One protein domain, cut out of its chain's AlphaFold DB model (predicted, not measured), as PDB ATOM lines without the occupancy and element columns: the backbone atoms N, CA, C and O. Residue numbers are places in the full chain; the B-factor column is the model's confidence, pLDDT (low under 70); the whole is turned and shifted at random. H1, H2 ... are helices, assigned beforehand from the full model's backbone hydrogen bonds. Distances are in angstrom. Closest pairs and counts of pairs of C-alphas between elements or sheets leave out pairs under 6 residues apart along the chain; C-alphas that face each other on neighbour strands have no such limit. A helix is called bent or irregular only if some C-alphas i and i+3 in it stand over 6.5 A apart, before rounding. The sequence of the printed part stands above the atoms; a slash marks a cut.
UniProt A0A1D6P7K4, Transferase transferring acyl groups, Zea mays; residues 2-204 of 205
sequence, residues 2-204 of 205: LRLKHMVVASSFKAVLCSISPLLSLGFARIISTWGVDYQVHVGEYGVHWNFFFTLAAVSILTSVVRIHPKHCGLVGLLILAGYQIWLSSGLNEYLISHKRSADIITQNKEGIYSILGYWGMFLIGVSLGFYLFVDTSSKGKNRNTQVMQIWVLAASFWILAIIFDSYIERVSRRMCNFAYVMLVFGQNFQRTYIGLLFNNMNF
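What this domain is: This is residues 2 to 204 of the 205 residues of the protein "Transferase transferring acyl groups" of Zea mays (UniProt A0A1D6P7K4). A long helix, H5, runs through the middle, with H3 packed along it. The closely paired helices H6 and H7 meet H5 at a few residues, while H2 crosses the part of H5 at residues 112 to 123 and H1 packs on H2, apart from H5. Residues 32 to 40, including the end of H1, stick out. The printed part has 203 residues with seven named helices, H1 to H7 in chain order, and no named strand; its class is all helix. It is compact, with a radius of gyration of the C-alphas of 18.9 A and spans of 58 by 44 by 34 A.

How they stand to each other: H1, residues 13 to 36, touches H2, residues 52 to 65, at a shallow tilt of 17 degrees, opposite ways; this helical hairpin has its closest C-alphas at Gly 27 and Phe 53, 5.1 A apart. H2 touches residues 112 to 123 of H5, residues 110 to 139, at a steep tilt of 62 degrees, with the C-alphas of Val 59 and Trp 120 closest at 5.4 A. H3, residues 70 to 97, touches H5 at a shallow tilt of 23 degrees, opposite ways; the C-alphas of Gly 77 and Gly 121 are closest, 4.0 A apart. H4, residues 105 to 108, is close to H5 but not clearly touching, with the closest C-alphas, of Ile 106 and Ile 113, 7.5 A apart. H6, residues 144 to 168, and H7, residues 179 to 202, form a helical hairpin at a shallow tilt of 26 degrees, with the C-alphas of Phe 158 and Gly 187 closest at 4.7 A. H5, H6 and H7 are an up-and-down bundle, each running against the one before. H5 only just touches H6 and only just touches H7, with 3 pairs of C-alphas within 8 A each; the closest are Thr 137 and Gln 147, 7.6 A, and Met 122 and Val 182, 6.1 A. H1 and H7 are apart. Every O i to N i+4 pair is within hydrogen-bond range in H2, H6 and H7, against 18 of 20 in H1, 19 of 24 in H3 and 20 of 26 in H5; H4 is too short for such a pair.

Where its parts are: H1 begins at C-alpha 13, (267.206, 363.211, 190.876), and spans 33.3 A; it is only just irregular, C-alphas 19 and 22 being 6.7 A apart. H3 spans 34.3 A and is irregular, with C-alphas 90 and 93 7.7 A apart and a kink of 73 degrees near residue 91. H5 spans 43.1 A, H6 36.2 A and H7 35.1 A, ending at C-alpha 202, (253.588, 389.202, 156.877).

The domain as a whole: The C-alphas farthest apart, of Ala 103 and Phe 204, are 61.2 A apart. The printed part has no cut. The link from H1 to H2, 15 residues, is long. Mean pLDDT of the printed part is 80.5; residues 2 to 17, 19, 34 to 46, 136 to 142 and 202 to 204 are under 70.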
ATOM      1  N   LEU A   2     258.855 381.929 183.864       31.94
ATOM      2  CA  LEU A   2     259.546 381.165 184.932       31.94
ATOM      3  C   LEU A   2     260.181 379.820 184.507       31.94
ATOM      4  O   LEU A   2     261.122 379.362 185.147       31.94
ATOM      5  N   ARG A   3     259.727 379.192 183.412       38.34
ATOM      6  CA  ARG A   3     260.182 377.843 183.005       38.34
ATOM      7  C   ARG A   3     261.611 377.761 182.451       38.34
ATOM      8  O   ARG A   3     262.202 376.692 182.501       38.34
ATOM      9  N   LEU A   4     262.179 378.865 181.960       43.12
ATOM     10  CA  LEU A   4     263.529 378.873 181.374       43.12
ATOM     11  C   LEU A   4     264.642 379.117 182.405       43.12
ATOM     12  O   LEU A   4     265.762 378.667 182.192       43.12
ATOM     13  N   LYS A   5     264.342 379.742 183.555       38.97
ATOM     14  CA  LYS A   5     265.307 379.855 184.669       38.97
ATOM     15  C   LYS A   5     265.565 378.509 185.362       38.97
ATOM     16  O   LYS A   5     266.652 378.295 185.881       38.97
ATOM     17  N   HIS A   6     264.594 377.594 185.323       40.91
ATOM     18  CA  HIS A   6     264.674 376.277 185.966       40.91
ATOM     19  C   HIS A   6     265.200 375.150 185.070       40.91
ATOM     20  O   HIS A   6     265.452 374.063 185.575       40.91
ATOM     21  N   MET A   7     265.402 375.369 183.766       46.28
ATOM     22  CA  MET A   7     265.837 374.288 182.865       46.28
ATOM     23  C   MET A   7     267.276 373.814 183.105       46.28
ATOM     24  O   MET A   7     267.668 372.782 182.573       46.28
ATOM     25  N   VAL A   8     268.051 374.537 183.915       48.28
ATOM     26  CA  VAL A   8     269.462 374.217 184.177       48.28
ATOM     27  C   VAL A   8     269.827 374.311 185.672       48.28
ATOM     28  O   VAL A   8     270.960 374.058 186.067       48.28
ATOM     29  N   VAL A   9     268.861 374.617 186.547       43.31
ATOM     30  CA  VAL A   9     269.079 374.666 188.001       43.31
ATOM     31  C   VAL A   9     268.235 373.590 188.682       43.31
ATOM     32  O   VAL A   9     267.018 373.714 188.778       43.31
ATOM     33  N   ALA A  10     268.937 372.549 189.142       46.41
ATOM     34  CA  ALA A  10     268.525 371.521 190.101       46.41
ATOM     35  C   ALA A  10     267.089 370.983 189.944       46.41
ATOM     36  O   ALA A  10     266.224 371.222 190.786       46.41
ATOM     37  N   SER A  11     266.848 370.152 188.930       52.62
ATOM     38  CA  SER A  11     265.841 369.105 189.096       52.62
ATOM     39  C   SER A  11     266.402 368.078 190.086       52.62
ATOM     40  O   SER A  11     267.508 367.567 189.919       52.62
ATOM     41  N   SER A  12     265.661 367.799 191.161       63.88
ATOM     42  CA  SER A  12     265.982 366.672 192.043       63.88
ATOM     43  C   SER A  12     266.126 365.405 191.195       63.88
ATOM     44  O   SER A  12     265.372 365.227 190.237       63.88
ATOM     45  N   PHE A  13     267.042 364.504 191.553       63.47
ATOM     46  CA  PHE A  13     267.206 363.211 190.876       63.47
ATOM     47  C   PHE A  13     265.859 362.480 190.705       63.47
ATOM     48  O   PHE A  13     265.586 361.880 189.670       63.47
ATOM     49  N   LYS A  14     264.946 362.651 191.671       64.25
ATOM     50  CA  LYS A  14     263.567 362.150 191.613       64.25
ATOM     51  C   LYS A  14     262.736 362.768 190.478       64.25
ATOM     52  O   LYS A  14     261.982 362.062 189.820       64.25
ATOM     53  N   ALA A  15     262.879 364.068 190.223       67.62
ATOM     54  CA  ALA A  15     262.212 364.750 189.112       67.62
ATOM     55  C   ALA A  15     262.775 364.306 187.753       67.62
ATOM     56  O   ALA A  15     262.018 364.137 186.799       67.62
ATOM     57  N   VAL A  16     264.082 364.044 187.681       69.44
ATOM     58  CA  VAL A  16     264.735 363.511 186.478       69.44
ATOM     59  C   VAL A  16     264.244 362.099 186.184       69.44
ATOM     60  O   VAL A  16     263.760 361.853 185.082       69.44
ATOM     61  N   LEU A  17     264.223 361.213 187.181       68.94
ATOM     62  CA  LEU A  17     263.650 359.870 187.045       68.94
ATOM     63  C   LEU A  17     262.171 359.903 186.635       68.94
ATOM     64  O   LEU A  17     261.759 359.138 185.766       68.94
ATOM     65  N   CYS A  18     261.383 360.828 187.190       73.50
ATOM     66  CA  CYS A  18     259.979 360.993 186.814       73.50
ATOM     67  C   CYS A  18     259.815 361.459 185.356       73.50
ATOM     68  O   CYS A  18     258.896 361.020 184.672       73.50
ATOM     69  N   SER A  19     260.714 362.319 184.863       69.12
ATOM     70  CA  SER A  19     260.699 362.796 183.471       69.12
ATOM     71  C   SER A  19     261.201 361.752 182.467       69.12
ATOM     72  O   SER A  19     260.769 361.735 181.318       69.12
ATOM     73  N   ILE A  20     262.083 360.855 182.916       79.38
ATOM     74  CA  ILE A  20     262.670 359.789 182.102       79.38
ATOM     75  C   ILE A  20     261.782 358.541 182.084       79.38
ATOM     76  O   ILE A  20     261.802 357.798 181.108       79.38
ATOM     77  N   SER A  21     260.957 358.323 183.111       76.81
ATOM     78  CA  SER A  21     260.010 357.204 183.181       76.81
ATOM     79  C   SER A  21     259.172 357.008 181.904       76.81
ATOM     80  O   SER A  21     259.205 355.895 181.378       76.81
ATOM     81  N   PRO A  22     258.502 358.026 181.319       78.56
ATOM     82  CA  PRO A  22     257.760 357.830 180.071       78.56
ATOM     83  C   PRO A  22     258.668 357.467 178.886       78.56
ATOM     84  O   PRO A  22     258.269 356.671 178.039       78.56
ATOM     85  N   LEU A  23     259.896 357.996 178.838       77.12
ATOM     86  CA  LEU A  23     260.877 357.660 177.800       77.12
ATOM     87  C   LEU A  23     261.322 356.199 177.917       77.12
ATOM     88  O   LEU A  23     261.357 355.493 176.915       77.12
ATOM     89  N   LEU A  24     261.614 355.726 179.130       78.44
ATOM     90  CA  LEU A  24     261.981 354.329 179.362       78.44
ATOM     91  C   LEU A  24     260.825 353.392 179.026       78.44
ATOM     92  O   LEU A  24     261.036 352.417 178.310       78.44
ATOM     93  N   SER A  25     259.605 353.715 179.460       81.25
ATOM     94  CA  SER A  25     258.414 352.930 179.133       81.25
ATOM     95  C   SER A  25     258.200 352.829 177.621       81.25
ATOM     96  O   SER A  25     257.973 351.735 177.114       81.25
ATOM     97  N   LEU A  26     258.346 353.934 176.881       78.56
ATOM     98  CA  LEU A  26     258.283 353.929 175.415       78.56
ATOM     99  C   LEU A  26     259.438 353.140 174.779       78.56
ATOM    100  O   LEU A  26     259.230 352.443 173.787       78.56
ATOM    101  N   GLY A  27     260.641 353.207 175.353       77.94
ATOM    102  CA  GLY A  27     261.801 352.429 174.920       77.94
ATOM    103  C   GLY A  27     261.576 350.924 175.044       77.94
ATOM    104  O   GLY A  27     261.812 350.187 174.086       77.94
ATOM    105  N   PHE A  28     261.063 350.469 176.187       80.38
ATOM    106  CA  PHE A  28     260.715 349.065 176.397       80.38
ATOM    107  C   PHE A  28     259.523 348.634 175.540       80.38
ATOM    108  O   PHE A  28     259.591 347.585 174.905       80.38
ATOM    109  N   ALA A  29     258.475 349.458 175.438       80.88
ATOM    110  CA  ALA A  29     257.331 349.187 174.569       80.88
ATOM    111  C   ALA A  29     257.756 349.020 173.104       80.88
ATOM    112  O   ALA A  29     257.272 348.118 172.423       80.88
ATOM    113  N   ARG A  30     258.709 349.836 172.628       79.50
ATOM    114  CA  ARG A  30     259.286 349.694 171.289       79.50
ATOM    115  C   ARG A  30     259.977 348.346 171.117       79.50
ATOM    116  O   ARG A  30     259.711 347.694 170.116       79.50
ATOM    117  N   ILE A  31     260.822 347.923 172.065       77.00
ATOM    118  CA  ILE A  31     261.474 346.605 171.993       77.00
ATOM    119  C   ILE A  31     260.410 345.511 171.897       77.00
ATOM    120  O   ILE A  31     260.420 344.749 170.936       77.00
ATOM    121  N   ILE A  32     259.459 345.492 172.835       77.25
ATOM    122  CA  ILE A  32     258.402 344.475 172.911       77.25
ATOM    123  C   ILE A  32     257.583 344.437 171.614       77.25
ATOM    124  O   ILE A  32     257.340 343.363 171.077       77.25
ATOM    125  N   SER A  33     257.208 345.598 171.071       74.06
ATOM    126  CA  SER A  33     256.458 345.687 169.815       74.06
ATOM    127  C   SER A  33     257.266 345.185 168.619       74.06
ATOM    128  O   SER A  33     256.740 344.429 167.812       74.06
ATOM    129  N   THR A  34     258.541 345.563 168.504       69.75
ATOM    130  CA  THR A  34     259.385 345.111 167.384       69.75
ATOM    131  C   THR A  34     259.689 343.617 167.440       69.75
ATOM    132  O   THR A  34     259.738 342.980 166.393       69.75
ATOM    133  N   TRP A  35     259.819 343.058 168.646       64.75
ATOM    134  CA  TRP A  35     259.978 341.621 168.870       64.75
ATOM    135  C   TRP A  35     258.680 340.853 168.610       64.75
ATOM    136  O   TRP A  35     258.715 339.786 168.018       64.75
ATOM    137  N   GLY A  36     257.528 341.396 169.011       66.38
ATOM    138  CA  GLY A  36     256.233 340.744 168.807       66.38
ATOM    139  C   GLY A  36     255.741 340.738 167.355       66.38
ATOM    140  O   GLY A  36     254.861 339.953 167.025       66.38
ATOM    141  N   VAL A  37     256.282 341.613 166.501       68.94
ATOM    142  CA  VAL A  37     255.895 341.750 165.081       68.94
ATOM    143  C   VAL A  37     256.977 341.192 164.136       68.94
ATOM    144  O   VAL A  37     256.839 341.304 162.922       68.94
ATOM    145  N   ASP A  38     258.064 340.611 164.667       60.22
ATOM    146  CA  ASP A  38     259.240 340.154 163.897       60.22
ATOM    147  C   ASP A  38     259.745 341.199 162.882       60.22
ATOM    148  O   ASP A  38     260.210 340.899 161.776       60.22
ATOM    149  N   TYR A  39     259.649 342.479 163.254       53.16
ATOM    150  CA  TYR A  39     260.052 343.563 162.373       53.16
ATOM    151  C   TYR A  39     261.580 343.642 162.329       53.16
ATOM    152  O   TYR A  39     262.232 343.833 163.357       53.16
ATOM    153  N   GLN A  40     262.161 343.540 161.131       52.47
ATOM    154  CA  GLN A  40     263.603 343.675 160.912       52.47
ATOM    155  C   GLN A  40     264.043 345.115 161.207       52.47
ATOM    156  O   GLN A  40     264.014 345.995 160.348       52.47
ATOM    157  N   VAL A  41     264.444 345.380 162.450       60.06
ATOM    158  CA  VAL A  41     265.011 346.672 162.837       60.06
ATOM    159  C   VAL A  41     266.394 346.797 162.207       60.06
ATOM    160  O   VAL A  41     267.232 345.907 162.353       60.06
ATOM    161  N   HIS A  42     266.663 347.921 161.533       57.31
ATOM    162  CA  HIS A  42     268.002 348.239 161.046       57.31
ATOM    163  C   HIS A  42     268.961 348.364 162.229       57.31
ATOM    164  O   HIS A  42     269.124 349.417 162.843       57.31
ATOM    165  N   VAL A  43     269.633 347.255 162.528       62.53
ATOM    166  CA  VAL A  43     270.568 347.142 163.645       62.53
ATOM    167  C   VAL A  43     271.750 348.104 163.495       62.53
ATOM    168  O   VAL A  43     272.476 348.325 164.452       62.53
ATOM    169  N   GLY A  44     271.948 348.644 162.290       60.44
ATOM    170  CA  GLY A  44     272.925 349.674 161.965       60.44
ATOM    171  C   GLY A  44     272.489 351.115 162.271       60.44
ATOM    172  O   GLY A  44     273.159 352.024 161.803       60.44
ATOM    173  N   GLU A  45     271.375 351.364 162.969       67.69
ATOM    174  CA  GLU A  45     271.054 352.721 163.448       67.69
ATOM    175  C   GLU A  45     271.439 352.954 164.914       67.69
ATOM    176  O   GLU A  45     272.054 353.968 165.233       67.69
ATOM    177  N   TYR A  46     271.061 352.037 165.809       67.25
ATOM    178  CA  TYR A  46     271.303 352.166 167.254       67.25
ATOM    179  C   TYR A  46     271.949 350.914 167.868       67.25
ATOM    180  O   TYR A  46     272.558 350.999 168.934       67.25
ATOM    181  N   GLY A  47     271.855 349.762 167.205       75.00
ATOM    182  CA  GLY A  47     272.227 348.462 167.755       75.00
ATOM    183  C   GLY A  47     271.041 347.510 167.886       75.00
ATOM    184  O   GLY A  47     269.955 347.770 167.374       75.00
ATOM    185  N   VAL A  48     271.278 346.375 168.544       75.94
ATOM    186  CA  VAL A  48     270.316 345.258 168.640       75.94
ATOM    187  C   VAL A  48     269.142 345.584 169.563       75.94
ATOM    188  O   VAL A  48     267.991 345.327 169.225       75.94
ATOM    189  N   HIS A  49     269.426 346.169 170.724       80.12
ATOM    190  CA  HIS A  49     268.435 346.427 171.774       80.12
ATOM    191  C   HIS A  49     268.290 347.919 172.096       80.12
ATOM    192  O   HIS A  49     267.331 348.331 172.750       80.12
ATOM    193  N   TRP A  50     269.236 348.743 171.649       80.62
ATOM    194  CA  TRP A  50     269.222 350.174 171.902       80.62
ATOM    195  C   TRP A  50     268.266 350.910 170.969       80.62
ATOM    196  O   TRP A  50     268.058 350.538 169.817       80.62
ATOM    197  N   ASN A  51     267.693 352.005 171.459       84.25
ATOM    198  CA  ASN A  51     266.813 352.850 170.675       84.25
ATOM    199  C   ASN A  51     266.953 354.321 171.072       84.25
ATOM    200  O   ASN A  51     267.561 354.672 172.083       84.25
ATOM    201  N   PHE A  52     266.325 355.180 170.273       79.75
ATOM    202  CA  PHE A  52     266.315 356.625 170.476       79.75
ATOM    203  C   PHE A  52     265.826 357.060 171.870       79.75
ATOM    204  O   PHE A  52     266.362 358.013 172.436       79.75
ATOM    205  N   PHE A  53     264.843 356.370 172.456       82.75
ATOM    206  CA  PHE A  53     264.324 356.732 173.776       82.75
ATOM    207  C   PHE A  53     265.351 356.481 174.883       82.75
ATOM    208  O   PHE A  53     265.477 357.302 175.791       82.75
ATOM    209  N   PHE A  54     266.137 355.404 174.782       84.62
ATOM    210  CA  PHE A  54     267.249 355.162 175.702       84.62
ATOM    211  C   PHE A  54     268.364 356.194 175.546       84.62
ATOM    212  O   PHE A  54     268.903 356.656 176.550       84.62
ATOM    213  N   THR A  55     268.657 356.640 174.321       86.75
ATOM    214  CA  THR A  55     269.585 357.759 174.098       86.75
ATOM    215  C   THR A  55     269.091 359.036 174.784       86.75
ATOM    216  O   THR A  55     269.855 359.679 175.503       86.75
ATOM    217  N   LEU A  56     267.806 359.387 174.645       82.94
ATOM    218  CA  LEU A  56     267.221 360.547 175.332       82.94
ATOM    219  C   LEU A  56     267.268 360.417 176.860       82.94
ATOM    220  O   LEU A  56     267.577 361.391 177.554       82.94
ATOM    221  N   ALA A  57     266.982 359.226 177.387       84.12
ATOM    222  CA  ALA A  57     267.087 358.938 178.811       84.12
ATOM    223  C   ALA A  57     268.527 359.147 179.310       84.12
ATOM    224  O   ALA A  57     268.738 359.862 180.288       84.12
ATOM    225  N   ALA A  58     269.520 358.606 178.602       87.25
ATOM    226  CA  ALA A  58     270.929 358.746 178.960       87.25
ATOM    227  C   ALA A  58     271.403 360.208 178.933       87.25
ATOM    228  O   ALA A  58     272.014 360.669 179.895       87.25
ATOM    229  N   VAL A  59     271.063 360.969 177.887       87.50
ATOM    230  CA  VAL A  59     271.381 362.408 177.790       87.50
ATOM    231  C   VAL A  59     270.755 363.197 178.947       87.50
ATOM    232  O   VAL A  59     271.394 364.091 179.511       87.50
ATOM    233  N   SER A  60     269.530 362.845 179.341       83.12
ATOM    234  CA  SER A  60     268.832 363.478 180.467       83.12
ATOM    235  C   SER A  60     269.523 363.189 181.806       83.12
ATOM    236  O   SER A  60     269.681 364.096 182.623       83.12
ATOM    237  N   ILE A  61     269.999 361.954 182.016       83.69
ATOM    238  CA  ILE A  61     270.787 361.577 183.202       83.69
ATOM    239  C   ILE A  61     272.120 362.334 183.217       83.69
ATOM    240  O   ILE A  61     272.439 362.973 184.217       83.69
ATOM    241  N   LEU A  62     272.871 362.317 182.111       85.88
ATOM    242  CA  LEU A  62     274.173 362.988 182.002       85.88
ATOM    243  C   LEU A  62     274.072 364.483 182.310       85.88
ATOM    244  O   LEU A  62     274.841 365.018 183.105       85.88
ATOM    245  N   THR A  63     273.068 365.143 181.741       83.31
ATOM    246  CA  THR A  63     272.803 366.564 181.989       83.31
ATOM    247  C   THR A  63     272.415 366.831 183.445       83.31
ATOM    248  O   THR A  63     272.789 367.858 184.003       83.31
ATOM    249  N   SER A  64     271.688 365.918 184.096       78.38
ATOM    250  CA  SER A  64     271.346 366.068 185.515       78.38
ATOM    251  C   SER A  64     272.557 365.931 186.435       78.38
ATOM    252  O   SER A  64     272.623 366.625 187.450       78.38
ATOM    253  N   VAL A  65     273.481 365.024 186.112       78.38
ATOM    254  CA  VAL A  65     274.704 364.801 186.893       78.38
ATOM    255  C   VAL A  65     275.652 365.991 186.737       78.38
ATOM    256  O   VAL A  65     276.197 366.498 187.719       78.38
ATOM    257  N   VAL A  66     275.818 366.474 185.506       77.19
ATOM    258  CA  VAL A  66     276.770 367.533 185.171       77.19
ATOM    259  C   VAL A  66     276.075 368.895 185.220       77.19
ATOM    260  O   VAL A  66     275.514 369.391 184.244       77.19
ATOM    261  N   ARG A  67     276.117 369.523 186.397       72.56
ATOM    262  CA  ARG A  67     275.496 370.831 186.658       72.56
ATOM    263  C   ARG A  67     276.313 371.966 186.033       72.56
ATOM    264  O   ARG A  67     277.257 372.457 186.646       72.56
ATOM    265  N   ILE A  68     275.936 372.410 184.836       75.62
ATOM    266  CA  ILE A  68     276.599 373.516 184.119       75.62
ATOM    267  C   ILE A  68     275.625 374.673 183.966       75.62
ATOM    268  O   ILE A  68     274.537 374.476 183.458       75.62
ATOM    269  N   HIS A  69     276.014 375.896 184.325       73.69
ATOM    270  CA  HIS A  69     275.167 377.077 184.125       73.69
ATOM    271  C   HIS A  69     274.840 377.308 182.623       73.69
ATOM    272  O   HIS A  69     275.750 377.188 181.797       73.69
ATOM    273  N   PRO A  70     273.608 377.727 182.234       71.81
ATOM    274  CA  PRO A  70     273.187 377.807 180.824       71.81
ATOM    275  C   PRO A  70     274.121 378.618 179.916       71.81
ATOM    276  O   PRO A  70     274.284 378.293 178.747       71.81
ATOM    277  N   LYS A  71     274.766 379.656 180.464       73.38
ATOM    278  CA  LYS A  71     275.731 380.505 179.738       73.38
ATOM    279  C   LYS A  71     276.993 379.756 179.287       73.38
ATOM    280  O   LYS A  71     277.538 380.069 178.238       73.38
ATOM    281  N   HIS A  72     277.465 378.787 180.073       82.06
ATOM    282  CA  HIS A  72     278.673 378.008 179.764       82.06
ATOM    283  C   HIS A  72     278.350 376.675 179.083       82.06
ATOM    284  O   HIS A  72     279.227 376.056 178.486       82.06
ATOM    285  N   CYS A  73     277.082 376.265 179.126       85.06
ATOM    286  CA  CYS A  73     276.563 375.040 178.532       85.06
ATOM    287  C   CYS A  73     276.939 374.903 177.048       85.06
ATOM    288  O   CYS A  73     277.365 373.837 176.621       85.06
ATOM    289  N   GLY A  74     276.880 375.996 176.277       87.62
ATOM    290  CA  GLY A  74     277.227 375.974 174.854       87.62
ATOM    291  C   GLY A  74     278.704 375.691 174.594       87.62
ATOM    292  O   GLY A  74     279.023 374.874 173.735       87.62
ATOM    293  N   LEU A  75     279.601 376.312 175.368       90.06
ATOM    294  CA  LEU A  75     281.043 376.078 175.251       90.06
ATOM    295  C   LEU A  75     281.400 374.643 175.649       90.06
ATOM    296  O   LEU A  75     282.151 373.980 174.941       90.06
ATOM    297  N   VAL A  76     280.823 374.140 176.743       90.94
ATOM    298  CA  VAL A  76     281.045 372.755 177.181       90.94
ATOM    299  C   VAL A  76     280.512 371.762 176.147       90.94
ATOM    300  O   VAL A  76     281.208 370.811 175.803       90.94
ATOM    301  N   GLY A  77     279.321 372.008 175.595       92.00
ATOM    302  CA  GLY A  77     278.754 371.190 174.524       92.00
ATOM    303  C   GLY A  77     279.632 371.157 173.272       92.00
ATOM    304  O   GLY A  77     279.841 370.085 172.710       92.00
ATOM    305  N   LEU A  78     280.209 372.299 172.880       93.31
ATOM    306  CA  LEU A  78     281.173 372.384 171.778       93.31
ATOM    307  C   LEU A  78     282.451 371.591 172.060       93.31
ATOM    308  O   LEU A  78     282.908 370.871 171.180       93.31
ATOM    309  N   LEU A  79     283.008 371.681 173.272       94.06
ATOM    310  CA  LEU A  79     284.207 370.927 173.653       94.06
ATOM    311  C   LEU A  79     283.956 369.416 173.654       94.06
ATOM    312  O   LEU A  79     284.775 368.664 173.131       94.06
ATOM    313  N   ILE A  80     282.813 368.972 174.187       93.56
ATOM    314  CA  ILE A  80     282.409 367.558 174.163       93.56
ATOM    315  C   ILE A  80     282.255 367.079 172.721       93.56
ATOM    316  O   ILE A  80     282.786 366.031 172.364       93.56
ATOM    317  N   LEU A  81     281.560 367.852 171.882       93.88
ATOM    318  CA  LEU A  81     281.321 367.485 170.490       93.88
ATOM    319  C   LEU A  81     282.620 367.463 169.672       93.88
ATOM    320  O   LEU A  81     282.815 366.559 168.864       93.88
ATOM    321  N   ALA A  82     283.527 368.415 169.901       93.69
ATOM    322  CA  ALA A  82     284.840 368.445 169.262       93.69
ATOM    323  C   ALA A  82     285.714 367.263 169.706       93.69
ATOM    324  O   ALA A  82     286.285 366.577 168.863       93.69
ATOM    325  N   GLY A  83     285.772 366.971 171.010       93.50
ATOM    326  CA  GLY A  83     286.491 365.808 171.535       93.50
ATOM    327  C   GLY A  83     285.935 364.489 170.995       93.50
ATOM    328  O   GLY A  83     286.695 363.613 170.587       93.50
ATOM    329  N   TYR A  84     284.608 364.374 170.910       93.81
ATOM    330  CA  TYR A  84     283.945 363.226 170.301       93.81
ATOM    331  C   TYR A  84     284.269 363.098 168.806       93.81
ATOM    332  O   TYR A  84     284.567 361.998 168.347       93.81
ATOM    333  N   GLN A  85     284.300 364.204 168.056       93.38
ATOM    334  CA  GLN A  85     284.690 364.188 166.644       93.38
ATOM    335  C   GLN A  85     286.149 363.753 166.449       93.38
ATOM    336  O   GLN A  85     286.427 362.955 165.561       93.38
ATOM    337  N   ILE A  86     287.076 364.216 167.295       92.94
ATOM    338  CA  ILE A  86     288.479 363.771 167.253       92.94
ATOM    339  C   ILE A  86     288.562 362.261 167.499       92.94
ATOM    340  O   ILE A  86     289.301 361.555 166.810       92.94
ATOM    341  N   TRP A  87     287.774 361.747 168.445       92.88
ATOM    342  CA  TRP A  87     287.732 360.318 168.730       92.88
ATOM    343  C   TRP A  87     287.139 359.508 167.567       92.88
ATOM    344  O   TRP A  87     287.699 358.474 167.200       92.88
ATOM    345  N   LEU A  88     286.070 360.008 166.932       90.25
ATOM    346  CA  LEU A  88     285.497 359.444 165.702       90.25
ATOM    347  C   LEU A  88     286.538 359.342 164.586       90.25
ATOM    348  O   LEU A  88     286.716 358.260 164.019       90.25
ATOM    349  N   SER A  89     287.268 360.428 164.339       88.81
ATOM    350  CA  SER A  89     288.317 360.496 163.320       88.81
ATOM    351  C   SER A  89     289.547 359.641 163.653       88.81
ATOM    352  O   SER A  89     290.280 359.262 162.749       88.81
ATOM    353  N   SER A  90     289.753 359.277 164.923       89.00
ATOM    354  CA  SER A  90     290.864 358.419 165.375       89.00
ATOM    355  C   SER A  90     290.579 356.911 165.238       89.00
ATOM    356  O   SER A  90     291.281 356.098 165.837       89.00
ATOM    357  N   GLY A  91     289.539 356.519 164.492       85.56
ATOM    358  CA  GLY A  91     289.212 355.115 164.195       85.56
ATOM    359  C   GLY A  91     287.957 354.574 164.890       85.56
ATOM    360  O   GLY A  91     287.522 353.460 164.589       85.56
ATOM    361  N   LEU A  92     287.306 355.353 165.767       86.25
ATOM    362  CA  LEU A  92     286.016 354.949 166.346       86.25
ATOM    363  C   LEU A  92     284.933 354.836 165.260       86.25
ATOM    364  O   LEU A  92     284.082 353.953 165.343       86.25
ATOM    365  N   ASN A  93     284.989 355.666 164.215       87.12
ATOM    366  CA  ASN A  93     284.079 355.569 163.077       87.12
ATOM    367  C   ASN A  93     284.147 354.181 162.406       87.12
ATOM    368  O   ASN A  93     283.128 353.497 162.279       87.12
ATOM    369  N   GLU A  94     285.351 353.703 162.083       85.75
ATOM    370  CA  GLU A  94     285.545 352.380 161.475       85.75
ATOM    371  C   GLU A  94     285.016 351.257 162.377       85.75
ATOM    372  O   GLU A  94     284.335 350.335 161.914       85.75
ATOM    373  N   TYR A  95     285.251 351.368 163.688       84.56
ATOM    374  CA  TYR A  95     284.706 350.434 164.667       84.56
ATOM    375  C   TYR A  95     283.171 350.437 164.689       84.56
ATOM    376  O   TYR A  95     282.562 349.366 164.761       84.56
ATOM    377  N   LEU A  96     282.527 351.602 164.603       83.50
ATOM    378  CA  LEU A  96     281.068 351.732 164.614       83.50
ATOM    379  C   LEU A  96     280.417 351.221 163.322       83.50
ATOM    380  O   LEU A  96     279.373 350.570 163.393       83.50
ATOM    381  N   ILE A  97     281.032 351.456 162.157       83.12
ATOM    382  CA  ILE A  97     280.536 350.946 160.867       83.12
ATOM    383  C   ILE A  97     280.722 349.431 160.763       83.12
ATOM    384  O   ILE A  97     279.876 348.756 160.177       83.12
ATOM    385  N   SER A  98     281.784 348.885 161.361       82.62
ATOM    386  CA  SER A  98     282.100 347.462 161.279       82.62
ATOM    387  C   SER A  98     280.940 346.566 161.722       82.62
ATOM    388  O   SER A  98     280.378 346.721 162.808       82.62
ATOM    389  N   HIS A  99     280.637 345.554 160.907       75.19
ATOM    390  CA  HIS A  99     279.628 344.536 161.212       75.19
ATOM    391  C   HIS A  99     280.059 343.554 162.306       75.19
ATOM    392  O   HIS A  99     279.233 342.775 162.783       75.19
ATOM    393  N   LYS A 100     281.330 343.583 162.734       74.69
ATOM    394  CA  LYS A 100     281.812 342.719 163.814       74.69
ATOM    395  C   LYS A 100     281.102 343.088 165.117       74.69
ATOM    396  O   LYS A 100     281.249 344.204 165.630       74.69
ATOM    397  N   ARG A 101     280.326 342.133 165.629       72.94
ATOM    398  CA  ARG A 101     279.659 342.200 166.927       72.94
ATOM    399  C   ARG A 101     280.126 341.035 167.786       72.94
ATOM    400  O   ARG A 101     279.939 339.883 167.412       72.94
ATOM    401  N   SER A 102     280.743 341.353 168.915       75.62
ATOM    402  CA  SER A 102     281.008 340.390 169.984       75.62
ATOM    403  C   SER A 102     279.704 340.050 170.714       75.62
ATOM    404  O   SER A 102     278.711 340.770 170.585       75.62
ATOM    405  N   ALA A 103     279.710 338.979 171.510       75.56
ATOM    406  CA  ALA A 103     278.552 338.577 172.312       75.56
ATOM    407  C   ALA A 103     278.179 339.595 173.412       75.56
ATOM    408  O   ALA A 103     277.074 339.535 173.943       75.56
ATOM    409  N   ASP A 104     279.052 340.560 173.721       83.88
ATOM    410  CA  ASP A 104     278.822 341.562 174.763       83.88
ATOM    411  C   ASP A 104     277.701 342.554 174.416       83.88
ATOM    412  O   ASP A 104     277.644 343.112 173.317       83.88
ATOM    413  N   ILE A 105     276.865 342.868 175.411       79.69
ATOM    414  CA  ILE A 105     275.726 343.801 175.298       79.69
ATOM    415  C   ILE A 105     276.173 345.191 174.811       79.69
ATOM    416  O   ILE A 105     275.447 345.856 174.068       79.69
ATOM    417  N   ILE A 106     277.375 345.633 175.194       81.12
ATOM    418  CA  ILE A 106     277.939 346.923 174.772       81.12
ATOM    419  C   ILE A 106     278.249 346.902 173.273       81.12
ATOM    420  O   ILE A 106     277.859 347.812 172.548       81.12
ATOM    421  N   THR A 107     278.893 345.845 172.783       83.50
ATOM    422  CA  THR A 107     279.287 345.719 171.372       83.50
ATOM    423  C   THR A 107     278.073 345.562 170.455       83.50
ATOM    424  O   THR A 107     278.062 346.081 169.337       83.50
ATOM    425  N   GLN A 108     277.010 344.919 170.944       82.69
ATOM    426  CA  GLN A 108     275.725 344.824 170.247       82.69
ATOM    427  C   GLN A 108     275.006 346.176 170.102       82.69
ATOM    428  O   GLN A 108     274.237 346.363 169.159       82.69
ATOM    429  N   ASN A 109     275.265 347.115 171.016       86.12
ATOM    430  CA  ASN A 109     274.613 348.425 171.097       86.12
ATOM    431  C   ASN A 109     275.583 349.599 170.906       86.12
ATOM    432  O   ASN A 109     275.270 350.734 171.271       86.12
ATOM    433  N   LYS A 110     276.768 349.333 170.342       86.12
ATOM    434  CA  LYS A 110     277.878 350.293 170.279       86.12
ATOM    435  C   LYS A 110     277.451 351.629 169.666       86.12
ATOM    436  O   LYS A 110     277.733 352.686 170.207       86.12
ATOM    437  N   GLU A 111     276.686 351.591 168.589       85.44
ATOM    438  CA  GLU A 111     276.252 352.779 167.848       85.44
ATOM    439  C   GLU A 111     275.406 353.710 168.717       85.44
ATOM    440  O   GLU A 111     275.687 354.903 168.825       85.44
ATOM    441  N   GLY A 112     274.416 353.145 169.408       84.19
ATOM    442  CA  GLY A 112     273.548 353.871 170.316       84.19
ATOM    443  C   GLY A 112     274.277 354.403 171.544       84.19
ATOM    444  O   GLY A 112     273.998 355.522 171.952       84.19
ATOM    445  N   ILE A 113     275.225 353.644 172.104       88.69
ATOM    446  CA  ILE A 113     275.966 354.033 173.314       88.69
ATOM    447  C   ILE A 113     276.980 355.142 173.013       88.69
ATOM    448  O   ILE A 113     276.992 356.166 173.694       88.69
ATOM    449  N   TYR A 114     277.822 354.974 171.990       89.38
ATOM    450  CA  TYR A 114     278.861 355.959 171.675       89.38
ATOM    451  C   TYR A 114     278.268 357.264 171.122       89.38
ATOM    452  O   TYR A 114     278.770 358.343 171.442       89.38
ATOM    453  N   SER A 115     277.144 357.201 170.395       90.50
ATOM    454  CA  SER A 115     276.459 358.406 169.901       90.50
ATOM    455  C   SER A 115     275.857 359.280 171.008       90.50
ATOM    456  O   SER A 115     275.601 360.460 170.759       90.50
ATOM    457  N   ILE A 116     275.683 358.773 172.243       91.94
ATOM    458  CA  ILE A 116     275.189 359.564 173.390       91.94
ATOM    459  C   ILE A 116     276.039 360.820 173.593       91.94
ATOM    460  O   ILE A 116     275.485 361.873 173.900       91.94
ATOM    461  N   LEU A 117     277.358 360.741 173.389       91.94
ATOM    462  CA  LEU A 117     278.253 361.891 173.541       91.94
ATOM    463  C   LEU A 117     277.955 362.992 172.515       91.94
ATOM    464  O   LEU A 117     277.850 364.162 172.889       91.94
ATOM    465  N   GLY A 118     277.740 362.618 171.251       92.31
ATOM    466  CA  GLY A 118     277.324 363.546 170.197       92.31
ATOM    467  C   GLY A 118     275.970 364.191 170.504       92.31
ATOM    468  O   GLY A 118     275.840 365.419 170.480       92.31
ATOM    469  N   TYR A 119     274.980 363.385 170.907       91.88
ATOM    470  CA  TYR A 119     273.654 363.884 171.287       91.88
ATOM    471  C   TYR A 119     273.684 364.780 172.526       91.88
ATOM    472  O   TYR A 119     272.939 365.757 172.602       91.88
ATOM    473  N   TRP A 120     274.550 364.480 173.492       92.44
ATOM    474  CA  TRP A 120     274.709 365.299 174.684       92.44
ATOM    475  C   TRP A 120     275.351 366.649 174.351       92.44
ATOM    476  O   TRP A 120     274.829 367.685 174.761       92.44
ATOM    477  N   GLY A 121     276.402 366.666 173.523       92.44
ATOM    478  CA  GLY A 121     276.992 367.905 173.008       92.44
ATOM    479  C   GLY A 121     275.968 368.761 172.255       92.44
ATOM    480  O   GLY A 121     275.807 369.947 172.549       92.44
ATOM    481  N   MET A 122     275.197 368.141 171.357       93.38
ATOM    482  CA  MET A 122     274.098 368.793 170.642       93.38
ATOM    483  C   MET A 122     273.055 369.386 171.598       93.38
ATOM    484  O   MET A 122     272.652 370.538 171.436       93.38
ATOM    485  N   PHE A 123     272.634 368.632 172.612       91.31
ATOM    486  CA  PHE A 123     271.674 369.102 173.605       91.31
ATOM    487  C   PHE A 123     272.183 370.354 174.338       91.31
ATOM    488  O   PHE A 123     271.473 371.360 174.412       91.31
ATOM    489  N   LEU A 124     273.428 370.331 174.822       90.56
ATOM    490  CA  LEU A 124     274.020 371.442 175.572       90.56
ATOM    491  C   LEU A 124     274.167 372.715 174.717       90.56
ATOM    492  O   LEU A 124     273.869 373.820 175.188       90.56
ATOM    493  N   ILE A 125     274.567 372.571 173.449       91.94
ATOM    494  CA  ILE A 125     274.620 373.681 172.485       91.94
ATOM    495  C   ILE A 125     273.215 374.256 172.264       91.94
ATOM    496  O   ILE A 125     273.030 375.473 172.319       91.94
ATOM    497  N   GLY A 126     272.212 373.394 172.088       90.25
ATOM    498  CA  GLY A 126     270.824 373.801 171.879       90.25
ATOM    499  C   GLY A 126     270.247 374.586 173.058       90.25
ATOM    500  O   GLY A 126     269.618 375.625 172.850       90.25
ATOM    501  N   VAL A 127     270.516 374.152 174.293       86.56
ATOM    502  CA  VAL A 127     270.109 374.872 175.514       86.56
ATOM    503  C   VAL A 127     270.723 376.270 175.559       86.56
ATOM    504  O   VAL A 127     270.017 377.245 175.826       86.56
ATOM    505  N   SER A 128     272.018 376.386 175.257       89.12
ATOM    506  CA  SER A 128     272.712 377.675 175.219       89.12
ATOM    507  C   SER A 128     272.114 378.600 174.162       89.12
ATOM    508  O   SER A 128     271.714 379.722 174.474       89.12
ATOM    509  N   LEU A 129     271.983 378.128 172.919       88.94
ATOM    510  CA  LEU A 129     271.418 378.920 171.824       88.94
ATOM    511  C   LEU A 129     269.976 379.351 172.116       88.94
ATOM    512  O   LEU A 129     269.635 380.511 171.905       88.94
ATOM    513  N   GLY A 130     269.147 378.459 172.666       85.31
ATOM    514  CA  GLY A 130     267.778 378.781 173.069       85.31
ATOM    515  C   GLY A 130     267.714 379.834 174.179       85.31
ATOM    516  O   GLY A 130     266.892 380.751 174.116       85.31
ATOM    517  N   PHE A 131     268.610 379.757 175.168       83.75
ATOM    518  CA  PHE A 131     268.716 380.763 176.224       83.75
ATOM    519  C   PHE A 131     269.096 382.140 175.660       83.75
ATOM    520  O   PHE A 131     268.424 383.131 175.956       83.75
ATOM    521  N   TYR A 132     270.125 382.211 174.809       82.69
ATOM    522  CA  TYR A 132     270.550 383.472 174.201       82.69
ATOM    523  C   TYR A 132     269.483 384.055 173.273       82.69
ATOM    524  O   TYR A 132     269.205 385.247 173.347       82.69
ATOM    525  N   LEU A 133     268.844 383.231 172.439       81.88
ATOM    526  CA  LEU A 133     267.874 383.709 171.455       81.88
ATOM    527  C   LEU A 133     266.552 384.145 172.075       81.88
ATOM    528  O   LEU A 133     266.055 385.209 171.716       81.88
ATOM    529  N   PHE A 134     265.989 383.372 173.003       78.12
ATOM    530  CA  PHE A 134     264.642 383.640 173.512       78.12
ATOM    531  C   PHE A 134     264.627 384.356 174.863       78.12
ATOM    532  O   PHE A 134     263.762 385.199 175.087       78.12
ATOM    533  N   VAL A 135     265.559 384.053 175.772       73.69
ATOM    534  CA  VAL A 135     265.523 384.591 177.145       73.69
ATOM    535  C   VAL A 135     266.274 385.911 177.241       73.69
ATOM    536  O   VAL A 135     265.704 386.904 177.689       73.69
ATOM    537  N   ASP A 136     267.534 385.937 176.803       68.81
ATOM    538  CA  ASP A 136     268.363 387.147 176.883       68.81
ATOM    539  C   ASP A 136     267.804 388.253 175.975       68.81
ATOM    540  O   ASP A 136     267.653 389.403 176.389       68.81
ATOM    541  N   THR A 137     267.389 387.888 174.761       68.00
ATOM    542  CA  THR A 137     266.814 388.830 173.794       68.00
ATOM    543  C   THR A 137     265.467 389.408 174.239       68.00
ATOM    544  O   THR A 137     265.222 390.598 174.031       68.00
ATOM    545  N   SER A 138     264.604 388.603 174.876       65.12
ATOM    546  CA  SER A 138     263.326 389.079 175.430       65.12
ATOM    547  C   SER A 138     263.548 390.015 176.619       65.12
ATOM    548  O   SER A 138     262.882 391.042 176.714       65.12
ATOM    549  N   SER A 139     264.526 389.717 177.482       63.00
ATOM    550  CA  SER A 139     264.852 390.560 178.637       63.00
ATOM    551  C   SER A 139     265.447 391.918 178.251       63.00
ATOM    552  O   SER A 139     265.318 392.867 179.015       63.00
ATOM    553  N   LYS A 140     266.115 392.012 177.095       68.75
ATOM    554  CA  LYS A 140     266.766 393.240 176.610       68.75
ATOM    555  C   LYS A 140     265.882 394.094 175.695       68.75
ATOM    556  O   LYS A 140     266.377 395.062 175.131       68.75
ATOM    557  N   GLY A 141     264.606 393.733 175.510       65.06
ATOM    558  CA  GLY A 141     263.662 394.515 174.700       65.06
ATOM    559  C   GLY A 141     264.109 394.710 173.245       65.06
ATOM    560  O   GLY A 141     263.880 395.763 172.659       65.06
ATOM    561  N   LYS A 142     264.815 393.729 172.666       67.75
ATOM    562  CA  LYS A 142     265.432 393.882 171.341       67.75
ATOM    563  C   LYS A 142     264.372 393.964 170.241       67.75
ATOM    564  O   LYS A 142     263.440 393.162 170.235       67.75
ATOM    565  N   ASN A 143     264.567 394.867 169.275       77.38
ATOM    566  CA  ASN A 143     263.681 395.016 168.119       77.38
ATOM    567  C   ASN A 143     263.511 393.673 167.382       77.38
ATOM    568  O   ASN A 143     264.494 392.999 167.067       77.38
ATOM    569  N   ARG A 144     262.261 393.301 167.085       76.75
ATOM    570  CA  ARG A 144     261.875 392.039 166.438       76.75
ATOM    571  C   ARG A 144     262.589 391.828 165.099       76.75
ATOM    572  O   ARG A 144     263.041 390.717 164.832       76.75
ATOM    573  N   ASN A 145     262.811 392.888 164.319       79.94
ATOM    574  CA  ASN A 145     263.584 392.806 163.071       79.94
ATOM    575  C   ASN A 145     265.047 392.408 163.313       79.94
ATOM    576  O   ASN A 145     265.600 391.593 162.579       79.94
ATOM    577  N   THR A 146     265.666 392.911 164.383       82.94
ATOM    578  CA  THR A 146     267.022 392.508 164.771       82.94
ATOM    579  C   THR A 146     267.062 391.039 165.190       82.94
ATOM    580  O   THR A 146     268.016 390.348 164.853       82.94
ATOM    581  N   GLN A 147     266.028 390.531 165.870       82.31
ATOM    582  CA  GLN A 147     265.947 389.112 166.242       82.31
ATOM    583  C   GLN A 147     265.849 388.201 165.009       82.31
ATOM    584  O   GLN A 147     266.562 387.205 164.921       82.31
ATOM    585  N   VAL A 148     265.008 388.568 164.035       86.06
ATOM    586  CA  VAL A 148     264.856 387.833 162.768       86.06
ATOM    587  C   VAL A 148     266.182 387.785 162.006       86.06
ATOM    588  O   VAL A 148     266.606 386.705 161.593       86.06
ATOM    589  N   MET A 149     266.881 388.920 161.902       86.81
ATOM    590  CA  MET A 149     268.208 388.985 161.277       86.81
ATOM    591  C   MET A 149     269.236 388.111 162.005       86.81
ATOM    592  O   MET A 149     269.995 387.391 161.364       86.81
ATOM    593  N   GLN A 150     269.243 388.112 163.342       87.88
ATOM    594  CA  GLN A 150     270.147 387.259 164.120       87.88
ATOM    595  C   GLN A 150     269.909 385.765 163.871       87.88
ATOM    596  O   GLN A 150     270.872 385.016 163.720       87.88
ATOM    597  N   ILE A 151     268.648 385.327 163.811       90.31
ATOM    598  CA  ILE A 151     268.308 383.922 163.539       90.31
ATOM    599  C   ILE A 151     268.725 383.534 162.118       90.31
ATOM    600  O   ILE A 151     269.247 382.439 161.921       90.31
ATOM    601  N   TRP A 152     268.552 384.429 161.143       91.88
ATOM    602  CA  TRP A 152     268.988 384.189 159.769       91.88
ATOM    603  C   TRP A 152     270.510 384.041 159.655       91.88
ATOM    604  O   TRP A 152     270.984 383.069 159.070       91.88
ATOM    605  N   VAL A 153     271.277 384.945 160.276       92.88
ATOM    606  CA  VAL A 153     272.749 384.861 160.309       92.88
ATOM    607  C   VAL A 153     273.203 383.556 160.965       92.88
ATOM    608  O   VAL A 153     274.091 382.885 160.443       92.88
ATOM    609  N   LEU A 154     272.566 383.151 162.069       92.44
ATOM    610  CA  LEU A 154     272.852 381.863 162.700       92.44
ATOM    611  C   LEU A 154     272.541 380.695 161.761       92.44
ATOM    612  O   LEU A 154     273.399 379.835 161.584       92.44
ATOM    613  N   ALA A 155     271.372 380.679 161.117       93.31
ATOM    614  CA  ALA A 155     271.003 379.631 160.167       93.31
ATOM    615  C   ALA A 155     272.030 379.505 159.030       93.31
ATOM    616  O   ALA A 155     272.505 378.403 158.759       93.31
ATOM    617  N   ALA A 156     272.419 380.629 158.418       94.19
ATOM    618  CA  ALA A 156     273.432 380.663 157.367       94.19
ATOM    619  C   ALA A 156     274.790 380.153 157.871       94.19
ATOM    620  O   ALA A 156     275.416 379.322 157.215       94.19
ATOM    621  N   SER A 157     275.219 380.583 159.063       94.56
ATOM    622  CA  SER A 157     276.486 380.137 159.653       94.56
ATOM    623  C   SER A 157     276.517 378.624 159.895       94.56
ATOM    624  O   SER A 157     277.487 377.970 159.521       94.56
ATOM    625  N   PHE A 158     275.441 378.040 160.435       94.44
ATOM    626  CA  PHE A 158     275.353 376.599 160.674       94.44
ATOM    627  C   PHE A 158     275.308 375.793 159.375       94.44
ATOM    628  O   PHE A 158     275.915 374.729 159.312       94.44
ATOM    629  N   TRP A 159     274.652 376.303 158.329       94.94
ATOM    630  CA  TRP A 159     274.666 375.683 157.001       94.94
ATOM    631  C   TRP A 159     276.059 375.677 156.373       94.94
ATOM    632  O   TRP A 159     276.504 374.639 155.887       94.94
ATOM    633  N   ILE A 160     276.765 376.811 156.416       94.75
ATOM    634  CA  ILE A 160     278.136 376.910 155.899       94.75
ATOM    635  C   ILE A 160     279.051 375.951 156.659       94.75
ATOM    636  O   ILE A 160     279.778 375.177 156.041       94.75
ATOM    637  N   LEU A 161     278.975 375.948 157.995       93.44
ATOM    638  CA  LEU A 161     279.740 375.013 158.815       93.44
ATOM    639  C   LEU A 161     279.393 373.564 158.463       93.44
ATOM    640  O   LEU A 161     280.303 372.771 158.262       93.44
ATOM    641  N   ALA A 162     278.113 373.213 158.320       92.94
ATOM    642  CA  ALA A 162     277.708 371.862 157.940       92.94
ATOM    643  C   ALA A 162     278.356 371.409 156.622       92.94
ATOM    644  O   ALA A 162     278.883 370.303 156.566       92.94
ATOM    645  N   ILE A 163     278.383 372.274 155.603       93.31
ATOM    646  CA  ILE A 163     279.015 371.981 154.308       93.31
ATOM    647  C   ILE A 163     280.532 371.800 154.459       93.31
ATOM    648  O   ILE A 163     281.098 370.861 153.898       93.31
ATOM    649  N   ILE A 164     281.194 372.664 155.236       93.81
ATOM    650  CA  ILE A 164     282.637 372.564 155.499       93.81
ATOM    651  C   ILE A 164     282.955 371.245 156.214       93.81
ATOM    652  O   ILE A 164     283.804 370.486 155.759       93.81
ATOM    653  N   PHE A 165     282.265 370.939 157.313       91.06
ATOM    654  CA  PHE A 165     282.526 369.724 158.088       91.06
ATOM    655  C   PHE A 165     282.215 368.445 157.292       91.06
ATOM    656  O   PHE A 165     282.994 367.495 157.378       91.06
ATOM    657  N   ASP A 166     281.144 368.441 156.489       91.88
ATOM    658  CA  ASP A 166     280.796 367.325 155.595       91.88
ATOM    659  C   ASP A 166     281.872 367.075 154.528       91.88
ATOM    660  O   ASP A 166     282.188 365.926 154.222       91.88
ATOM    661  N   SER A 167     282.468 368.148 153.996       89.44
ATOM    662  CA  SER A 167     283.453 368.065 152.910       89.44
ATOM    663  C   SER A 167     284.868 367.741 153.395       89.44
ATOM    664  O   SER A 167     285.592 367.017 152.718       89.44
ATOM    665  N   TYR A 168     285.285 368.296 154.539       88.75
ATOM    666  CA  TYR A 168     286.686 368.256 154.980       88.75
ATOM    667  C   TYR A 168     286.986 367.244 156.087       88.75
ATOM    668  O   TYR A 168     288.140 366.845 156.220       88.75
ATOM    669  N   ILE A 169     286.004 366.864 156.911       88.00
ATOM    670  CA  ILE A 169     286.251 366.033 158.099       88.00
ATOM    671  C   ILE A 169     285.565 364.685 157.963       88.00
ATOM    672  O   ILE A 169     286.228 363.652 157.952       88.00
ATOM    673  N   GLU A 170     284.239 364.680 157.880       86.94
ATOM    674  CA  GLU A 170     283.478 363.441 157.857       86.94
ATOM    675  C   GLU A 170     282.083 363.688 157.291       86.94
ATOM    676  O   GLU A 170     281.408 364.641 157.687       86.94
ATOM    677  N   ARG A 171     281.624 362.789 156.411       87.81
ATOM    678  CA  ARG A 171     280.279 362.877 155.837       87.81
ATOM    679  C   ARG A 171     279.223 362.860 156.935       87.81
ATOM    680  O   ARG A 171     279.340 362.113 157.907       87.81
ATOM    681  N   VAL A 172     278.159 363.635 156.766       89.00
ATOM    682  CA  VAL A 172     277.050 363.718 157.723       89.00
ATOM    683  C   VAL A 172     276.508 362.323 158.047       89.00
ATOM    684  O   VAL A 172     275.998 361.614 157.179       89.00
ATOM    685  N   SER A 173     276.564 361.947 159.327       87.81
ATOM    686  CA  SER A 173     276.104 360.641 159.795       87.81
ATOM    687  C   SER A 173     275.162 360.787 160.981       87.81
ATOM    688  O   SER A 173     275.565 361.105 162.102       87.81
ATOM    689  N   ARG A 174     273.880 360.489 160.738       83.69
ATOM    690  CA  ARG A 174     272.856 360.434 161.792       83.69
ATOM    691  C   ARG A 174     273.166 359.354 162.831       83.69
ATOM    692  O   ARG A 174     272.964 359.593 164.013       83.69
ATOM    693  N   ARG A 175     273.667 358.197 162.384       83.94
ATOM    694  CA  ARG A 175     274.023 357.040 163.227       83.94
ATOM    695  C   ARG A 175     275.070 357.405 164.279       83.94
ATOM    696  O   ARG A 175     274.992 356.958 165.414       83.94
ATOM    697  N   MET A 176     276.047 358.226 163.899       83.81
ATOM    698  CA  MET A 176     277.149 358.613 164.783       83.81
ATOM    699  C   MET A 176     276.877 359.894 165.557       83.81
ATOM    700  O   MET A 176     277.579 360.159 166.527       83.81
ATOM    701  N   CYS A 177     275.881 360.685 165.142       89.88
ATOM    702  CA  CYS A 177     275.670 362.040 165.640       89.88
ATOM    703  C   CYS A 177     276.977 362.858 165.581       89.88
ATOM    704  O   CYS A 177     277.430 363.424 166.576       89.88
ATOM    705  N   ASN A 178     277.628 362.840 164.414       92.06
ATOM    706  CA  ASN A 178     278.914 363.505 164.212       92.06
ATOM    707  C   ASN A 178     278.774 365.036 164.153       92.06
ATOM    708  O   ASN A 178     277.668 365.581 164.086       92.06
ATOM    709  N   PHE A 179     279.900 365.753 164.188       92.06
ATOM    710  CA  PHE A 179     279.896 367.217 164.244       92.06
ATOM    711  C   PHE A 179     279.144 367.832 163.052       92.06
ATOM    712  O   PHE A 179     278.305 368.716 163.238       92.06
ATOM    713  N   ALA A 180     279.388 367.314 161.841       92.94
ATOM    714  CA  ALA A 180     278.715 367.745 160.616       92.94
ATOM    715  C   ALA A 180     277.187 367.596 160.719       92.94
ATOM    716  O   ALA A 180     276.444 368.524 160.395       92.94
ATOM    717  N   TYR A 181     276.713 366.460 161.247       92.94
ATOM    718  CA  TYR A 181     275.292 366.223 161.492       92.94
ATOM    719  C   TYR A 181     274.698 367.240 162.466       92.94
ATOM    720  O   TYR A 181     273.636 367.798 162.194       92.94
ATOM    721  N   VAL A 182     275.379 367.531 163.575       93.88
ATOM    722  CA  VAL A 182     274.888 368.503 164.561       93.88
ATOM    723  C   VAL A 182     274.754 369.899 163.944       93.88
ATOM    724  O   VAL A 182     273.721 370.546 164.126       93.88
ATOM    725  N   MET A 183     275.748 370.346 163.168       94.56
ATOM    726  CA  MET A 183     275.684 371.631 162.458       94.56
ATOM    727  C   MET A 183     274.520 371.667 161.461       94.56
ATOM    728  O   MET A 183     273.758 372.635 161.441       94.56
ATOM    729  N   LEU A 184     274.330 370.591 160.691       94.25
ATOM    730  CA  LEU A 184     273.234 370.473 159.728       94.25
ATOM    731  C   LEU A 184     271.870 370.568 160.416       94.25
ATOM    732  O   LEU A 184     270.997 371.313 159.964       94.25
ATOM    733  N   VAL A 185     271.682 369.858 161.531       93.62
ATOM    734  CA  VAL A 185     270.409 369.882 162.258       93.62
ATOM    735  C   VAL A 185     270.135 371.272 162.832       93.62
ATOM    736  O   VAL A 185     269.002 371.748 162.742       93.62
ATOM    737  N   PHE A 186     271.135 371.968 163.377       93.81
ATOM    738  CA  PHE A 186     270.945 373.352 163.818       93.81
ATOM    739  C   PHE A 186     270.594 374.287 162.658       93.81
ATOM    740  O   PHE A 186     269.638 375.054 162.782       93.81
ATOM    741  N   GLY A 187     271.288 374.180 161.521       92.88
ATOM    742  CA  GLY A 187     270.997 374.966 160.319       92.88
ATOM    743  C   GLY A 187     269.546 374.808 159.861       92.88
ATOM    744  O   GLY A 187     268.832 375.800 159.701       92.88
ATOM    745  N   GLN A 188     269.064 373.565 159.760       93.06
ATOM    746  CA  GLN A 188     267.677 373.262 159.393       93.06
ATOM    747  C   GLN A 188     266.658 373.812 160.401       93.06
ATOM    748  O   GLN A 188     265.632 374.373 160.008       93.06
ATOM    749  N   ASN A 189     266.925 373.672 161.703       91.38
ATOM    750  CA  ASN A 189     266.015 374.158 162.740       91.38
ATOM    751  C   ASN A 189     265.924 375.687 162.741       91.38
ATOM    752  O   ASN A 189     264.815 376.223 162.731       91.38
ATOM    753  N   PHE A 190     267.054 376.397 162.682       92.25
ATOM    754  CA  PHE A 190     267.044 377.861 162.635       92.25
ATOM    755  C   PHE A 190     266.428 378.398 161.348       92.25
ATOM    756  O   PHE A 190     265.679 379.372 161.405       92.25
ATOM    757  N   GLN A 191     266.656 377.742 160.209       92.06
ATOM    758  CA  GLN A 191     265.984 378.086 158.958       92.06
ATOM    759  C   GLN A 191     264.461 377.956 159.088       92.06
ATOM    760  O   GLN A 191     263.729 378.862 158.692       92.06
ATOM    761  N   ARG A 192     263.962 376.865 159.685       90.25
ATOM    762  CA  ARG A 192     262.521 376.688 159.916       90.25
ATOM    763  C   ARG A 192     261.964 377.757 160.858       90.25
ATOM    764  O   ARG A 192     260.899 378.306 160.583       90.25
ATOM    765  N   THR A 193     262.671 378.080 161.942       87.44
ATOM    766  CA  THR A 193     262.266 379.157 162.859       87.44
ATOM    767  C   THR A 193     262.233 380.512 162.156       87.44
ATOM    768  O   THR A 193     261.270 381.255 162.326       87.44
ATOM    769  N   TYR A 194     263.237 380.818 161.333       89.69
ATOM    770  CA  TYR A 194     263.285 382.036 160.528       89.69
ATOM    771  C   TYR A 194     262.074 382.149 159.596       89.69
ATOM    772  O   TYR A 194     261.370 383.156 159.631       89.69
ATOM    773  N   ILE A 195     261.781 381.095 158.829       88.75
ATOM    774  CA  ILE A 195     260.629 381.056 157.918       88.75
ATOM    775  C   ILE A 195     259.320 381.269 158.693       88.75
ATOM    776  O   ILE A 195     258.497 382.091 158.300       88.75
ATOM    777  N   GLY A 196     259.142 380.589 159.831       86.50
ATOM    778  CA  GLY A 196     257.957 380.765 160.675       86.50
ATOM    779  C   GLY A 196     257.796 382.196 161.209       86.50
ATOM    780  O   GLY A 196     256.683 382.720 161.249       86.50
ATOM    781  N   LEU A 197     258.898 382.855 161.578       85.19
ATOM    782  CA  LEU A 197     258.880 384.251 162.025       85.19
ATOM    783  C   LEU A 197     258.588 385.234 160.884       85.19
ATOM    784  O   LEU A 197     257.884 386.215 161.117       85.19
ATOM    785  N   LEU A 198     259.074 384.966 159.667       83.88
ATOM    786  CA  LEU A 198     258.743 385.761 158.482       83.88
ATOM    787  C   LEU A 198     257.249 385.703 158.161       83.88
ATOM    788  O   LEU A 198     256.627 386.750 158.008       83.88
ATOM    789  N   PHE A 199     256.656 384.505 158.122       83.81
ATOM    790  CA  PHE A 199     255.216 384.355 157.879       83.81
ATOM    791  C   PHE A 199     254.383 385.111 158.915       83.81
ATOM    792  O   PHE A 199     253.444 385.823 158.567       83.81
ATOM    793  N   ASN A 200     254.767 385.027 160.189       79.62
ATOM    794  CA  ASN A 200     254.083 385.757 161.251       79.62
ATOM    795  C   ASN A 200     254.308 387.281 161.184       79.62
ATOM    796  O   ASN A 200     253.554 388.029 161.786       79.62
ATOM    797  N   ASN A 201     255.342 387.767 160.492       70.06
ATOM    798  CA  ASN A 201     255.504 389.198 160.226       70.06
ATOM    799  C   ASN A 201     254.642 389.673 159.049       70.06
ATOM    800  O   ASN A 201     254.176 390.805 159.084       70.06
ATOM    801  N   MET A 202     254.414 388.832 158.035       64.06
ATOM    802  CA  MET A 202     253.588 389.202 156.877       64.06
ATOM    803  C   MET A 202     252.088 389.235 157.194       64.06
ATOM    804  O   MET A 202     251.379 390.036 156.610       64.06
ATOM    805  N   ASN A 203     251.608 388.424 158.144       60.72
ATOM    806  CA  ASN A 203     250.189 388.401 158.544       60.72
ATOM    807  C   ASN A 203     249.756 389.580 159.446       60.72
ATOM    808  O   ASN A 203     248.606 389.625 159.874       60.72
ATOM    809  N   PHE A 204     250.673 390.490 159.786       49.78
ATOM    810  CA  PHE A 204     250.423 391.682 160.613       49.78
ATOM    811  C   PHE A 204     250.595 393.001 159.832       49.78
ATOM    812  O   PHE A 204     250.632 394.069 160.446       49.78
TER     813      PHE A 204